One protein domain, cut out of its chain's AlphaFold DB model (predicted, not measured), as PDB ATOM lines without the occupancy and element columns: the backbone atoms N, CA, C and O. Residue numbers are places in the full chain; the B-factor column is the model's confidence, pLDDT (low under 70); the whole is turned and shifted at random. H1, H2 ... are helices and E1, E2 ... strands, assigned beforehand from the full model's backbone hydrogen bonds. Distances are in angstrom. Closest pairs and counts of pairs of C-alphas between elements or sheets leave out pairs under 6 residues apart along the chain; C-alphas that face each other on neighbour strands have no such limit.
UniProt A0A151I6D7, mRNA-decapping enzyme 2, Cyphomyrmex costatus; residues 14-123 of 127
ATOM      1  N   THR A  14     -26.939 -48.947  18.811       85.00
ATOM      2  CA  THR A  14     -28.339 -48.542  18.764       85.00
ATOM      3  C   THR A  14     -28.961 -48.673  20.140       85.00
ATOM      4  O   THR A  14     -28.646 -49.615  20.876       85.00
ATOM      5  N   PHE A  15     -29.813 -47.712  20.484       89.56
ATOM      6  CA  PHE A  15     -30.557 -47.692  21.733       89.56
ATOM      7  C   PHE A  15     -32.040 -47.490  21.459       89.56
ATOM      8  O   PHE A  15     -32.419 -46.856  20.479       89.56
ATOM      9  N   GLY A  16     -32.874 -48.060  22.318       90.56
ATOM     10  CA  GLY A  16     -34.317 -48.069  22.139       90.56
ATOM     11  C   GLY A  16     -35.053 -48.576  23.366       90.56
ATOM     12  O   GLY A  16     -34.471 -48.680  24.452       90.56
ATOM     13  N   ALA A  17     -36.322 -48.936  23.198       90.25
ATOM     14  CA  ALA A  17     -37.125 -49.473  24.289       90.25
ATOM     15  C   ALA A  17     -38.014 -50.649  23.882       90.25
ATOM     16  O   ALA A  17     -38.486 -50.746  22.754       90.25
ATOM     17  N   ILE A  18     -38.274 -51.518  24.855       90.44
ATOM     18  CA  ILE A  18     -39.317 -52.538  24.796       90.44
ATOM     19  C   ILE A  18     -40.488 -51.987  25.598       90.44
ATOM     20  O   ILE A  18     -40.389 -51.827  26.815       90.44
ATOM     21  N   ILE A  19     -41.576 -51.667  24.906       89.88
ATOM     22  CA  ILE A  19     -42.774 -51.082  25.508       89.88
ATOM     23  C   ILE A  19     -43.809 -52.185  25.654       89.88
ATOM     24  O   ILE A  19     -44.267 -52.726  24.651       89.88
ATOM     25  N   LEU A  20     -44.158 -52.505  26.893       90.88
ATOM     26  CA  LEU A  20     -45.109 -53.546  27.261       90.88
ATOM     27  C   LEU A  20     -46.444 -52.929  27.669       90.88
ATOM     28  O   LEU A  20     -46.487 -51.890  28.344       90.88
ATOM     29  N   ASN A  21     -47.534 -53.609  27.315       91.38
ATOM     30  CA  ASN A  21     -48.843 -53.256  27.843       91.38
ATOM     31  C   ASN A  21     -48.964 -53.586  29.345       91.38
ATOM     32  O   ASN A  21     -48.104 -54.251  29.925       91.38
ATOM     33  N   GLU A  22     -50.043 -53.122  29.978       90.19
ATOM     34  CA  GLU A  22     -50.338 -53.351  31.406       90.19
ATOM     35  C   GLU A  22     -50.307 -54.839  31.797       90.19
ATOM     36  O   GLU A  22     -49.735 -55.184  32.829       90.19
ATOM     37  N   ASP A  23     -50.817 -55.718  30.930       89.50
ATOM     38  CA  ASP A  23     -50.873 -57.167  31.171       89.50
ATOM     39  C   ASP A  23     -49.596 -57.921  30.754       89.50
ATOM     40  O   ASP A  23     -49.544 -59.146  30.860       89.50
ATOM     41  N   MET A  24     -48.580 -57.223  30.231       88.25
ATOM     42  CA  MET A  24     -47.341 -57.816  29.701       88.25
ATOM     43  C   MET A  24     -47.582 -58.935  28.671       88.25
ATOM     44  O   MET A  24     -46.856 -59.924  28.624       88.25
ATOM     45  N   THR A  25     -48.614 -58.794  27.842       89.94
ATOM     46  CA  THR A  25     -48.981 -59.750  26.783       89.94
ATOM     47  C   THR A  25     -48.595 -59.269  25.387       89.94
ATOM     48  O   THR A  25     -48.422 -60.086  24.478       89.94
ATOM     49  N   LYS A  26     -48.439 -57.955  25.215       90.56
ATOM     50  CA  LYS A  26     -48.157 -57.292  23.944       90.56
ATOM     51  C   LYS A  26     -46.986 -56.328  24.068       90.56
ATOM     52  O   LYS A  26     -46.779 -55.719  25.119       90.56
ATOM     53  N   VAL A  27     -46.260 -56.169  22.968       91.56
ATOM     54  CA  VAL A  27     -45.178 -55.198  22.797       91.56
ATOM     55  C   VAL A  27     -45.425 -54.296  21.601       91.56
ATOM     56  O   VAL A  27     -46.107 -54.691  20.659       91.56
ATOM     57  N   ILE A  28     -44.833 -53.106  21.617       89.62
ATOM     58  CA  ILE A  28     -44.800 -52.237  20.439       89.62
ATOM     59  C   ILE A  28     -43.666 -52.629  19.506       89.62
ATOM     60  O   ILE A  28     -42.507 -52.720  19.925       89.62
ATOM     61  N   LEU A  29     -44.019 -52.787  18.233       89.12
ATOM     62  CA  LEU A  29     -43.085 -52.926  17.130       89.12
ATOM     63  C   LEU A  29     -43.361 -51.859  16.069       89.12
ATOM     64  O   LEU A  29     -44.488 -51.392  15.905       89.12
ATOM     65  N   MET A  30     -42.314 -51.497  15.337       87.19
ATOM     66  CA  MET A  30     -42.362 -50.569  14.216       87.19
ATOM     67  C   MET A  30     -41.964 -51.286  12.934       87.19
ATOM     68  O   MET A  30     -41.008 -52.066  12.930       87.19
ATOM     69  N   GLN A  31     -42.670 -50.977  11.852       83.31
ATOM     70  CA  GLN A  31     -42.335 -51.401  10.502       83.31
ATOM     71  C   GLN A  31     -41.605 -50.271   9.774       83.31
ATOM     72  O   GLN A  31     -42.119 -49.155   9.683       83.31
ATOM     73  N   ASN A  32     -40.437 -50.560   9.201       77.94
ATOM     74  CA  ASN A  32     -39.697 -49.588   8.392       77.94
ATOM     75  C   ASN A  32     -40.260 -49.509   6.962       77.94
ATOM     76  O   ASN A  32     -40.677 -50.517   6.393       77.94
ATOM     77  N   TYR A  33     -40.224 -48.327   6.338       71.25
ATOM     78  CA  TYR A  33     -40.695 -48.139   4.953       71.25
ATOM     79  C   TYR A  33     -39.901 -48.935   3.911       71.25
ATOM     80  O   TYR A  33     -40.474 -49.377   2.916       71.25
ATOM     81  N   TRP A  34     -38.592 -49.096   4.114       67.75
ATOM     82  CA  TRP A  34     -37.688 -49.698   3.126       67.75
ATOM     83  C   TRP A  34     -37.477 -51.204   3.297       67.75
ATOM     84  O   TRP A  34     -36.858 -51.833   2.441       67.75
ATOM     85  N   GLU A  35     -37.974 -51.789   4.383       63.69
ATOM     86  CA  GLU A  35     -37.790 -53.203   4.689       63.69
ATOM     87  C   GLU A  35     -39.146 -53.903   4.598       63.69
ATOM     88  O   GLU A  35     -40.016 -53.731   5.452       63.69
ATOM     89  N   ASN A  36     -39.351 -54.678   3.527       59.78
ATOM     90  CA  ASN A  36     -40.606 -55.394   3.322       59.78
ATOM     91  C   ASN A  36     -40.870 -56.349   4.490       59.78
ATOM     92  O   ASN A  36     -40.172 -57.341   4.670       59.78
ATOM     93  N   ASN A  37     -41.912 -56.027   5.254       64.12
ATOM     94  CA  ASN A  37     -42.413 -56.791   6.389       64.12
ATOM     95  C   ASN A  37     -41.420 -57.037   7.531       64.12
ATOM     96  O   ASN A  37     -41.602 -57.985   8.293       64.12
ATOM     97  N   ASN A  38     -40.412 -56.172   7.671       74.50
ATOM     98  CA  ASN A  38     -39.539 -56.205   8.833       74.50
ATOM     99  C   ASN A  38     -40.117 -55.350   9.960       74.50
ATOM    100  O   ASN A  38     -40.247 -54.131   9.818       74.50
ATOM    101  N   TRP A  39     -40.429 -55.993  11.076       82.75
ATOM    102  CA  TRP A  39     -40.851 -55.324  12.296       82.75
ATOM    103  C   TRP A  39     -39.748 -55.402  13.349       82.75
ATOM    104  O   TRP A  39     -38.997 -56.375  13.439       82.75
ATOM    105  N   GLY A  40     -39.637 -54.375  14.181       86.19
ATOM    106  CA  GLY A  40     -38.638 -54.349  15.238       86.19
ATOM    107  C   GLY A  40     -38.988 -53.378  16.347       86.19
ATOM    108  O   GLY A  40     -39.894 -52.559  16.223       86.19
ATOM    109  N   PHE A  41     -38.264 -53.474  17.457       89.31
ATOM    110  CA  PHE A  41     -38.435 -52.534  18.559       89.31
ATOM    111  C   PHE A  41     -38.067 -51.104  18.138       89.31
ATOM    112  O   PHE A  41     -37.158 -50.940  17.317       89.31
ATOM    113  N   PRO A  42     -38.703 -50.075  18.732       88.75
ATOM    114  CA  PRO A  42     -38.299 -48.687  18.559       88.75
ATOM    115  C   PRO A  42     -36.873 -48.488  19.063       88.75
ATOM    116  O   PRO A  42     -36.629 -48.488  20.271       88.75
ATOM    117  N   LYS A  43     -35.926 -48.388  18.125       88.81
ATOM    118  CA  LYS A  43     -34.497 -48.205  18.378       88.81
ATOM    119  C   LYS A  43     -33.821 -47.547  17.182       88.81
ATOM    120  O   LYS A  43     -34.140 -47.866  16.037       88.81
ATOM    121  N   GLY A  44     -32.751 -46.818  17.457       86.88
ATOM    122  CA  GLY A  44     -31.911 -46.245  16.416       86.88
ATOM    123  C   GLY A  44     -30.560 -45.814  16.946       86.88
ATOM    124  O   GLY A  44     -30.142 -46.214  18.033       86.88
ATOM    125  N   LYS A  45     -29.797 -45.138  16.095       87.38
ATOM    126  CA  LYS A  45     -28.362 -44.919  16.303       87.38
ATOM    127  C   LYS A  45     -28.133 -43.795  17.301       87.38
ATOM    128  O   LYS A  45     -28.762 -42.746  17.203       87.38
ATOM    129  N   ILE A  46     -27.176 -44.001  18.206       86.88
ATOM    130  CA  ILE A  46     -26.742 -42.939  19.113       86.88
ATOM    131  C   ILE A  46     -26.080 -41.799  18.335       86.88
ATOM    132  O   ILE A  46     -25.228 -42.036  17.469       86.88
ATOM    133  N   GLU A  47     -26.455 -40.564  18.653       85.38
ATOM    134  CA  GLU A  47     -25.815 -39.376  18.095       85.38
ATOM    135  C   GLU A  47     -24.534 -38.987  18.851       85.38
ATOM    136  O   GLU A  47     -24.238 -39.441  19.961       85.38
ATOM    137  N   LYS A  48     -23.717 -38.123  18.234       82.44
ATOM    138  CA  LYS A  48     -22.450 -37.684  18.829       82.44
ATOM    139  C   LYS A  48     -22.726 -36.864  20.097       82.44
ATOM    140  O   LYS A  48     -23.324 -35.798  20.015       82.44
ATOM    141  N   HIS A  49     -22.184 -37.315  21.230       82.94
ATOM    142  CA  HIS A  49     -22.396 -36.738  22.572       82.94
ATOM    143  C   HIS A  49     -23.819 -36.909  23.134       82.94
ATOM    144  O   HIS A  49     -24.181 -36.234  24.097       82.94
ATOM    145  N   GLU A  50     -24.618 -37.817  22.572       84.25
ATOM    146  CA  GLU A  50     -25.899 -38.214  23.152       84.25
ATOM    147  C   GLU A  50     -25.680 -39.296  24.222       84.25
ATOM    148  O   GLU A  50     -24.820 -40.165  24.081       84.25
ATOM    149  N   GLU A  51     -26.439 -39.250  25.318       85.88
ATOM    150  CA  GLU A  51     -26.420 -40.323  26.317       85.88
ATOM    151  C   GLU A  51     -27.302 -41.493  25.848       85.88
ATOM    152  O   GLU A  51     -28.386 -41.249  25.313       85.88
ATOM    153  N   PRO A  52     -26.928 -42.759  26.115       86.88
ATOM    154  CA  PRO A  52     -27.697 -43.936  25.695       86.88
ATOM    155  C   PRO A  52     -29.197 -43.882  26.014       86.88
ATOM    156  O   PRO A  52     -30.030 -44.271  25.201       86.88
ATOM    157  N   TYR A  53     -29.548 -43.387  27.200       84.50
ATOM    158  CA  TYR A  53     -30.940 -43.239  27.615       84.50
ATOM    159  C   TYR A  53     -31.681 -42.141  26.832       84.50
ATOM    160  O   TYR A  53     -32.829 -42.335  26.438       84.50
ATOM    161  N   LYS A  54     -31.019 -41.011  26.550       89.00
ATOM    162  CA  LYS A  54     -31.599 -39.924  25.747       89.00
ATOM    163  C   LYS A  54     -31.860 -40.372  24.309       89.00
ATOM    164  O   LYS A  54     -32.935 -40.081  23.794       89.00
ATOM    165  N   CYS A  55     -30.946 -41.162  23.740       90.00
ATOM    166  CA  CYS A  55     -31.146 -41.811  22.444       90.00
ATOM    167  C   CYS A  55     -32.403 -42.691  22.459       90.00
ATOM    168  O   CYS A  55     -33.292 -42.497  21.638       90.00
ATOM    169  N   ALA A  56     -32.556 -43.572  23.456       89.75
ATOM    170  CA  ALA A  56     -33.755 -44.402  23.568       89.75
ATOM    171  C   ALA A  56     -35.058 -43.585  23.689       89.75
ATOM    172  O   ALA A  56     -36.053 -43.941  23.061       89.75
ATOM    173  N   ILE A  57     -35.072 -42.485  24.457       89.62
ATOM    174  CA  ILE A  57     -36.247 -41.597  24.543       89.62
ATOM    175  C   ILE A  57     -36.572 -40.988  23.177       89.62
ATOM    176  O   ILE A  57     -37.741 -40.966  22.796       89.62
ATOM    177  N   ARG A  58     -35.564 -40.477  22.458       90.69
ATOM    178  CA  ARG A  58     -35.741 -39.841  21.145       90.69
ATOM    179  C   ARG A  58     -36.360 -40.815  20.141       90.69
ATOM    180  O   ARG A  58     -37.395 -40.499  19.568       90.69
ATOM    181  N   GLU A  59     -35.796 -42.010  20.026       89.06
ATOM    182  CA  GLU A  59     -36.257 -43.059  19.102       89.06
ATOM    183  C   GLU A  59     -37.693 -43.519  19.414       89.06
ATOM    184  O   GLU A  59     -38.524 -43.699  18.528       89.06
ATOM    185  N   VAL A  60     -38.045 -43.650  20.695       88.75
ATOM    186  CA  VAL A  60     -39.415 -44.009  21.098       88.75
ATOM    187  C   VAL A  60     -40.397 -42.859  20.856       88.75
ATOM    188  O   VAL A  60     -41.548 -43.087  20.473       88.75
ATOM    189  N   LYS A  61     -39.939 -41.613  21.007       88.50
ATOM    190  CA  LYS A  61     -40.729 -40.420  20.688       88.50
ATOM    191  C   LYS A  61     -41.031 -40.319  19.201       88.50
ATOM    192  O   LYS A  61     -42.128 -39.899  18.843       88.50
ATOM    193  N   GLU A  62     -40.110 -40.749  18.347       85.25
ATOM    194  CA  GLU A  62     -40.337 -40.860  16.904       85.25
ATOM    195  C   GLU A  62     -41.448 -41.865  16.569       85.25
ATOM    196  O   GLU A  62     -42.223 -41.601  15.651       85.25
ATOM    197  N   ALA A  63     -41.618 -42.921  17.375       81.81
ATOM    198  CA  ALA A  63     -42.754 -43.851  17.316       81.81
ATOM    199  C   ALA A  63     -44.082 -43.254  17.834       81.81
ATOM    200  O   ALA A  63     -45.133 -43.886  17.740       81.81
ATOM    201  N   GLY A  64     -44.055 -42.044  18.401       84.62
ATOM    202  CA  GLY A  64     -45.231 -41.359  18.938       84.62
ATOM    203  C   GLY A  64     -45.498 -41.604  20.423       84.62
ATOM    204  O   GLY A  64     -46.621 -41.379  20.873       84.62
ATOM    205  N   PHE A  65     -44.503 -42.053  21.197       84.75
ATOM    206  CA  PHE A  65     -44.646 -42.275  22.639       84.75
ATOM    207  C   PHE A  65     -43.478 -41.698  23.435       84.75
ATOM    208  O   PHE A  65     -42.338 -41.740  23.002       84.75
ATOM    209  N   ASP A  66     -43.735 -41.157  24.623       86.19
ATOM    210  CA  ASP A  66     -42.689 -40.548  25.446       86.19
ATOM    211  C   ASP A  66     -42.434 -41.381  26.708       86.19
ATOM    212  O   ASP A  66     -43.281 -41.466  27.598       86.19
ATOM    213  N   ILE A  67     -41.244 -41.984  26.787       85.06
ATOM    214  CA  ILE A  67     -40.791 -42.788  27.934       85.06
ATOM    215  C   ILE A  67     -39.994 -41.981  28.968       85.06
ATOM    216  O   ILE A  67     -39.533 -42.555  29.954       85.06
ATOM    217  N   SER A  68     -39.828 -40.667  28.789       83.75
ATOM    218  CA  SER A  68     -39.064 -39.814  29.717       83.75
ATOM    219  C   SER A  68     -39.625 -39.806  31.143       83.75
ATOM    220  O   SER A  68     -38.882 -39.635  32.106       83.75
ATOM    221  N   LYS A  69     -40.939 -40.015  31.285       78.81
ATOM    222  CA  LYS A  69     -41.648 -40.070  32.575       78.81
ATOM    223  C   LYS A  69     -41.912 -41.495  33.060       78.81
ATOM    224  O   LYS A  69     -42.450 -41.680  34.152       78.81
ATOM    225  N   SER A  70     -41.575 -42.493  32.252       74.62
ATOM    226  CA  SER A  70     -41.855 -43.889  32.556       74.62
ATOM    227  C   SER A  70     -40.801 -44.462  33.496       74.62
ATOM    228  O   SER A  70     -39.622 -44.115  33.429       74.62
ATOM    229  N   LYS A  71     -41.216 -45.383  34.369       67.38
ATOM    230  CA  LYS A  71     -40.274 -46.144  35.191       67.38
ATOM    231  C   LYS A  71     -39.519 -47.115  34.290       67.38
ATOM    232  O   LYS A  71     -40.105 -48.029  33.722       67.38
ATOM    233  N   ILE A  72     -38.220 -46.904  34.161       68.00
ATOM    234  CA  ILE A  72     -37.327 -47.801  33.432       68.00
ATOM    235  C   ILE A  72     -36.867 -48.876  34.403       68.00
ATOM    236  O   ILE A  72     -36.349 -48.561  35.472       68.00
ATOM    237  N   LEU A  73     -37.055 -50.145  34.039       63.72
ATOM    238  CA  LEU A  73     -36.688 -51.277  34.905       63.72
ATOM    239  C   LEU A  73     -35.175 -51.419  35.093       63.72
ATOM    240  O   LEU A  73     -34.714 -51.906  36.122       63.72
ATOM    241  N   ASN A  74     -34.398 -51.001  34.094       63.34
ATOM    242  CA  ASN A  74     -32.972 -51.284  34.026       63.34
ATOM    243  C   ASN A  74     -32.144 -50.046  34.382       63.34
ATOM    244  O   ASN A  74     -32.080 -49.095  33.609       63.34
ATOM    245  N   ASN A  75     -31.435 -50.101  35.513       58.91
ATOM    246  CA  ASN A  75     -30.466 -49.075  35.930       58.91
ATOM    247  C   ASN A  75     -29.056 -49.285  35.322       58.91
ATOM    248  O   ASN A  75     -28.080 -48.678  35.751       58.91
ATOM    249  N   LYS A  76     -28.923 -50.205  34.359       60.78
ATOM    250  CA  LYS A  76     -27.681 -50.481  33.623       60.78
ATOM    251  C   LYS A  76     -27.830 -49.988  32.191       60.78
ATOM    252  O   LYS A  76     -28.915 -50.092  31.624       60.78
ATOM    253  N   VAL A  77     -26.733 -49.516  31.596       62.53
ATOM    254  CA  VAL A  77     -26.702 -49.183  30.168       62.53
ATOM    255  C   VAL A  77     -26.950 -50.464  29.373       62.53
ATOM    256  O   VAL A  77     -26.123 -51.373  29.355       62.53
ATOM    257  N   VAL A  78     -28.114 -50.533  28.739       73.94
ATOM    258  CA  VAL A  78     -28.555 -51.631  27.877       73.94
ATOM    259  C   VAL A  78     -28.995 -51.053  26.540       73.94
ATOM    260  O   VAL A  78     -29.370 -49.887  26.465       73.94
ATOM    261  N   ARG A  79     -28.958 -51.862  25.478       83.81
ATOM    262  CA  ARG A  79     -29.411 -51.428  24.146       83.81
ATOM    263  C   ARG A  79     -30.924 -51.212  24.087       83.81
ATOM    264  O   ARG A  79     -31.386 -50.359  23.346       83.81
ATOM    265  N   LEU A  80     -31.696 -51.947  24.886       86.44
ATOM    266  CA  LEU A  80     -33.150 -51.825  24.945       86.44
ATOM    267  C   LEU A  80     -33.612 -51.658  26.395       86.44
ATOM    268  O   LEU A  80     -33.384 -52.532  27.232       86.44
ATOM    269  N   TYR A  81     -34.265 -50.537  26.689       86.56
ATOM    270  CA  TYR A  81     -34.846 -50.255  28.001       86.56
ATOM    271  C   TYR A  81     -36.264 -50.820  28.088       86.56
ATOM    272  O   TYR A  81     -37.096 -50.547  27.231       86.56
ATOM    273  N   ALA A  82     -36.560 -51.596  29.129       87.06
ATOM    274  CA  ALA A  82     -37.904 -52.125  29.330       87.06
ATOM    275  C   ALA A  82     -38.791 -51.099  30.053       87.06
ATOM    276  O   ALA A  82     -38.443 -50.617  31.138       87.06
ATOM    277  N   VAL A  83     -39.935 -50.796  29.441       87.38
ATOM    278  CA  VAL A  83     -40.989 -49.918  29.954       87.38
ATOM    279  C   VAL A  83     -42.286 -50.712  29.988       87.38
ATOM    280  O   VAL A  83     -42.657 -51.342  29.003       87.38
ATOM    281  N   TRP A  84     -42.983 -50.680  31.118       87.25
ATOM    282  CA  TRP A  84     -44.219 -51.429  31.322       87.25
ATOM    283  C   TRP A  84     -45.347 -50.521  31.801       87.25
ATOM    284  O   TRP A  84     -45.099 -49.411  32.279       87.25
ATOM    285  N   GLY A  85     -46.584 -51.012  31.696       85.50
ATOM    286  CA  GLY A  85     -47.764 -50.289  32.175       85.50
ATOM    287  C   GLY A  85     -48.320 -49.281  31.173       85.50
ATOM    288  O   GLY A  85     -48.965 -48.318  31.576       85.50
ATOM    289  N   VAL A  86     -48.057 -49.465  29.875       86.75
ATOM    290  CA  VAL A  86     -48.664 -48.624  28.839       86.75
ATOM    291  C   VAL A  86     -50.054 -49.170  28.496       86.75
ATOM    292  O   VAL A  86     -50.173 -50.348  28.154       86.75
ATOM    293  N   PRO A  87     -51.121 -48.356  28.541       88.44
ATOM    294  CA  PRO A  87     -52.448 -48.822  28.160       88.44
ATOM    295  C   PRO A  87     -52.458 -49.311  26.710       88.44
ATOM    296  O   PRO A  87     -52.041 -48.583  25.808       88.44
ATOM    297  N   ALA A  88     -53.009 -50.500  26.452       84.69
ATOM    298  CA  ALA A  88     -53.075 -51.071  25.098       84.69
ATOM    299  C   ALA A  88     -53.914 -50.227  24.113       84.69
ATOM    300  O   ALA A  88     -53.827 -50.394  22.902       84.69
ATOM    301  N   LYS A  89     -54.733 -49.299  24.628       84.81
ATOM    302  CA  LYS A  89     -55.521 -48.340  23.834       84.81
ATOM    303  C   LYS A  89     -54.726 -47.100  23.410       84.81
ATOM    304  O   LYS A  89     -55.266 -46.256  22.694       84.81
ATOM    305  N   THR A  90     -53.486 -46.959  23.876       83.62
ATOM    306  CA  THR A  90     -52.596 -45.865  23.478       83.62
ATOM    307  C   THR A  90     -52.384 -45.934  21.975       83.62
ATOM    308  O   THR A  90     -51.984 -46.971  21.450       83.62
ATOM    309  N   LYS A  91     -52.684 -44.833  21.283       79.00
ATOM    310  CA  LYS A  91     -52.428 -44.709  19.850       79.00
ATOM    311  C   LYS A  91     -51.020 -44.178  19.647       79.00
ATOM    312  O   LYS A  91     -50.692 -43.115  20.168       79.00
ATOM    313  N   PHE A  92     -50.242 -44.900  18.861       80.88
ATOM    314  CA  PHE A  92     -48.914 -44.495  18.433       80.88
ATOM    315  C   PHE A  92     -49.060 -43.809  17.077       80.88
ATOM    316  O   PHE A  92     -49.744 -44.315  16.190       80.88
ATOM    317  N   GLN A  93     -48.514 -42.604  16.949       77.31
ATOM    318  CA  GLN A  93     -48.513 -41.855  15.695       77.31
ATOM    319  C   GLN A  93     -47.069 -41.477  15.390       77.31
ATOM    320  O   GLN A  93     -46.526 -40.621  16.095       77.31
ATOM    321  N   PRO A  94     -46.437 -42.112  14.389       75.00
ATOM    322  CA  PRO A  94     -45.049 -41.835  14.083       75.00
ATOM    323  C   PRO A  94     -44.879 -40.368  13.682       75.00
ATOM    324  O   PRO A  94     -45.574 -39.847  12.807       75.00
ATOM    325  N   ILE A  95     -43.955 -39.688  14.358       72.00
ATOM    326  CA  ILE A  95     -43.632 -38.276  14.112       72.00
ATOM    327  C   ILE A  95     -42.560 -38.175  13.016       72.00
ATOM    328  O   ILE A  95     -42.564 -37.224  12.229       72.00
ATOM    329  N   ALA A  96     -41.665 -39.167  12.941       65.38
ATOM    330  CA  ALA A  96     -40.615 -39.251  11.933       65.38
ATOM    331  C   ALA A  96     -41.224 -39.516  10.549       65.38
ATOM    332  O   ALA A  96     -41.615 -40.631  10.199       65.38
ATOM    333  N   ARG A  97     -41.324 -38.457   9.741       56.09
ATOM    334  CA  ARG A  97     -41.781 -38.556   8.355       56.09
ATOM    335  C   ARG A  97     -40.715 -39.306   7.550       56.09
ATOM    336  O   ARG A  97     -39.599 -38.815   7.455       56.09
ATOM    337  N   GLN A  98     -41.114 -40.410   6.910       64.69
ATOM    338  CA  GLN A  98     -40.397 -41.184   5.871       64.69
ATOM    339  C   GLN A  98     -39.606 -42.432   6.301       64.69
ATOM    340  O   GLN A  98     -39.239 -43.202   5.419       64.69
ATOM    341  N   GLU A  99     -39.410 -42.701   7.594       68.31
ATOM    342  CA  GLU A  99     -38.673 -43.906   8.030       68.31
ATOM    343  C   GLU A  99     -39.598 -45.012   8.556       68.31
ATOM    344  O   GLU A  99     -39.433 -46.183   8.204       68.31
ATOM    345  N   ILE A 100     -40.640 -44.636   9.305       75.56
ATOM    346  CA  ILE A 100     -41.578 -45.566   9.939       75.56
ATOM    347  C   ILE A 100     -42.860 -45.650   9.114       75.56
ATOM    348  O   ILE A 100     -43.584 -44.663   8.974       75.56
ATOM    349  N   LYS A 101     -43.142 -46.838   8.586       80.50
ATOM    350  CA  LYS A 101     -44.357 -47.139   7.831       80.50
ATOM    351  C   LYS A 101     -45.553 -47.363   8.742       80.50
ATOM    352  O   LYS A 101     -46.634 -46.871   8.433       80.50
ATOM    353  N   ASP A 102     -45.356 -48.113   9.822       83.06
ATOM    354  CA  ASP A 102     -46.425 -48.447  10.760       83.06
ATOM    355  C   ASP A 102     -45.882 -48.731  12.166       83.06
ATOM    356  O   ASP A 102     -44.707 -49.077  12.325       83.06
ATOM    357  N   VAL A 103     -46.735 -48.577  13.177       86.31
ATOM    358  CA  VAL A 103     -46.441 -48.873  14.586       86.31
ATOM    359  C   VAL A 103     -47.660 -49.543  15.201       86.31
ATOM    360  O   VAL A 103     -48.720 -48.924  15.291       86.31
ATOM    361  N   ASP A 104     -47.502 -50.779  15.669       88.31
ATOM    362  CA  ASP A 104     -48.621 -51.534  16.232       88.31
ATOM    363  C   ASP A 104     -48.203 -52.457  17.385       88.31
ATOM    364  O   ASP A 104     -47.030 -52.797  17.588       88.31
ATOM    365  N   TRP A 105     -49.204 -52.856  18.162       89.25
ATOM    366  CA  TRP A 105     -49.093 -53.845  19.216       89.25
ATOM    367  C   TRP A 105     -49.012 -55.255  18.633       89.25
ATOM    368  O   TRP A 105     -49.968 -55.760  18.051       89.25
ATOM    369  N   SER A 106     -47.913 -55.943  18.911       88.38
ATOM    370  CA  SER A 106     -47.713 -57.355  18.578       88.38
ATOM    371  C   SER A 106     -47.748 -58.219  19.834       88.38
ATOM    372  O   SER A 106     -47.276 -57.791  20.892       88.38
ATOM    373  N   ASN A 107     -48.307 -59.434  19.769       89.88
ATOM    374  CA  ASN A 107     -48.275 -60.314  20.937       89.88
ATOM    375  C   ASN A 107     -46.856 -60.825  21.159       89.88
ATOM    376  O   ASN A 107     -46.170 -61.227  20.224       89.88
ATOM    377  N   ILE A 108     -46.448 -60.901  22.423       86.44
ATOM    378  CA  ILE A 108     -45.127 -61.423  22.795       86.44
ATOM    379  C   ILE A 108     -44.959 -62.878  22.347       86.44
ATOM    380  O   ILE A 108     -43.860 -63.293  22.001       86.44
ATOM    381  N   LYS A 109     -46.056 -63.642  22.326       84.75
ATOM    382  CA  LYS A 109     -46.071 -65.043  21.881       84.75
ATOM    383  C   LYS A 109     -45.752 -65.214  20.396       84.75
ATOM    384  O   LYS A 109     -45.293 -66.281  20.015       84.75
ATOM    385  N   ASP A 110     -45.988 -64.174  19.600       82.62
ATOM    386  CA  ASP A 110     -45.765 -64.188  18.155       82.62
ATOM    387  C   ASP A 110     -44.331 -63.737  17.814       82.62
ATOM    388  O   ASP A 110     -43.925 -63.768  16.655       82.62
ATOM    389  N   LEU A 111     -43.547 -63.312  18.817       77.88
ATOM    390  CA  LEU A 111     -42.151 -62.943  18.627       77.88
ATOM    391  C   LEU A 111     -41.285 -64.206  18.491       77.88
ATOM    392  O   LEU A 111     -41.386 -65.116  19.319       77.88
ATOM    393  N   PRO A 112     -40.362 -64.257  17.520       71.31
ATOM    394  CA  PRO A 112     -39.392 -65.329  17.435       71.31
ATOM    395  C   PRO A 112     -38.465 -65.280  18.651       71.31
ATOM    396  O   PRO A 112     -37.895 -64.247  18.999       71.31
ATOM    397  N   THR A 113     -38.265 -66.430  19.283       61.97
ATOM    398  CA  THR A 113     -37.397 -66.608  20.459       61.97
ATOM    399  C   THR A 113     -35.905 -66.697  20.113       61.97
ATOM    400  O   THR A 113     -35.111 -67.205  20.906       61.97
ATOM    401  N   THR A 114     -35.491 -66.249  18.925       53.44
ATOM    402  CA  THR A 114     -34.113 -66.405  18.449       53.44
ATOM    403  C   THR A 114     -33.160 -65.549  19.286       53.44
ATOM    404  O   THR A 114     -33.250 -64.328  19.319       53.44
ATOM    405  N   THR A 115     -32.215 -66.195  19.967       46.94
ATOM    406  CA  THR A 115     -31.295 -65.601  20.958       46.94
ATOM    407  C   THR A 115     -30.123 -64.815  20.359       46.94
ATOM    408  O   THR A 115     -29.174 -64.487  21.067       46.94
ATOM    409  N   HIS A 116     -30.144 -64.539  19.054       41.06
ATOM    410  CA  HIS A 116     -29.061 -63.848  18.355       41.06
ATOM    411  C   HIS A 116     -29.539 -62.450  17.973       41.06
ATOM    412  O   HIS A 116     -30.590 -62.299  17.359       41.06
ATOM    413  N   ASP A 117     -28.772 -61.438  18.379       46.47
ATOM    414  CA  ASP A 117     -29.064 -60.007  18.242       46.47
ATOM    415  C   ASP A 117     -29.023 -59.571  16.759       46.47
ATOM    416  O   ASP A 117     -28.104 -58.898  16.293       46.47
ATOM    417  N   VAL A 118     -30.022 -60.006  15.993       44.66
ATOM    418  CA  VAL A 118     -30.350 -59.553  14.639       44.66
ATOM    419  C   VAL A 118     -31.850 -59.285  14.655       44.66
ATOM    420  O   VAL A 118     -32.659 -60.148  14.332       44.66
ATOM    421  N   THR A 119     -32.252 -58.116  15.162       49.31
ATOM    422  CA  THR A 119     -33.675 -57.756  15.247       49.31
ATOM    423  C   THR A 119     -34.207 -57.425  13.850       49.31
ATOM    424  O   THR A 119     -34.290 -56.259  13.464       49.31
ATOM    425  N   THR A 120     -34.537 -58.477  13.106       43.44
ATOM    426  CA  THR A 120     -35.370 -58.447  11.908       43.44
ATOM    427  C   THR A 120     -36.486 -59.467  12.126       43.44
ATOM    428  O   THR A 120     -36.234 -60.671  12.080       43.44
ATOM    429  N   LEU A 121     -37.702 -59.006  12.422       50.31
ATOM    430  CA  LEU A 121     -38.879 -59.865  12.494       50.31
ATOM    431  C   LEU A 121     -39.516 -59.882  11.112       50.31
ATOM    432  O   LEU A 121     -40.249 -58.960  10.757       50.31
ATOM    433  N   ILE A 122     -39.200 -60.908  10.324       45.41
ATOM    434  CA  ILE A 122     -39.926 -61.179   9.085       45.41
ATOM    435  C   ILE A 122     -41.244 -61.819   9.503       45.41
ATOM    436  O   ILE A 122     -41.272 -62.980   9.908       45.41
ATOM    437  N   TYR A 123     -42.330 -61.058   9.437       41.16
ATOM    438  CA  TYR A 123     -43.654 -61.664   9.449       41.16
ATOM    439  C   TYR A 123     -43.864 -62.286   8.060       41.16
ATOM    440  O   TYR A 123     -43.700 -61.611   7.045       41.16
TER     441      TYR A 123
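What this domain is: This is residues 14 to 123 of the 127 residues of the protein "mRNA-decapping enzyme 2" of Cyphomyrmex costatus (UniProt A0A151I6D7). Two small three-stranded sheets sit only partly face to face with their strands crossed, and one helix, H1, covers one face of the sheet E4 E1 E5. E3 and E4 join the two sheets through a sharp turn of 92 degrees, while residues 108 to 123 make a loop that folds back to E3. The 110 printed residues hold one named helix and six named strands in the order E1 E2 E3 E4 H1 E5 E6, of mixed class, with under half of the residues in named elements. The sheet E4 E1 E5 is mixed and the sheet E3 E2 E6 is antiparallel. The whole is compact, with a radius of gyration of the C-alphas of 13.1 A and spans of 35 by 32 by 30 A.

How they stand to each other: E1, residues 14 to 21, is the inner strand between E4, residues 43 to 45, and E5, residues 80 to 86. Its pairing is staggered: residues 14 to 16 pair antiparallel with E4, with N 15 and O 44 at 2.9 A, and residues 16 to 21 pair parallel with E5, with N 18 and O 81 at 2.8 A. E2, residues 26 to 32, is the inner strand of the other sheet. It forms a hairpin with E3, residues 38 to 40, with N 30 and O 40 at 2.8 A, and is antiparallel to E6, residues 100 to 107, with N 27 and O 106 at 2.8 A. The sheets form a sandwich, two sheets face to face, with strands at 51 degrees; the closest C-alphas of E1 and E2 are those of Leu 20 and Val 27, 4.8 A apart. H1, residues 52 to 62, is on the sheet E4 E1 E5, making two layers, a helix on one face of a sheet, at a height of 6.6 A over the sheet. It lies over E1, and its closest C-alphas to that strand are those of Ala 56 and Gly 16, 4.0 A apart. Every O i to N i+4 pair of H1 is within hydrogen-bond range.

Where its parts are: E1 begins at C-alpha 14, (-28.339, -48.542, 18.764), and is 22.9 A long. E2 is 19.3 A long, H1 15.7 A and E5 16.3 A; E3 and E4 have three residues each. E6 is 19.6 A long and ends at C-alpha 107, (-48.275, -60.314, 20.937).

The domain as a whole: The C-alphas farthest apart, of His 49 and Lys 109, are 36.9 A apart. The printed part has no cut. The links H1 to E5 and E5 to E6 are long. Residues 121 to 122 pair antiparallel with residues 38 to 39 of E3. Confidence is under 70 at residues 34 to 37, 71 to 77, 96 to 99 and 113 to 123.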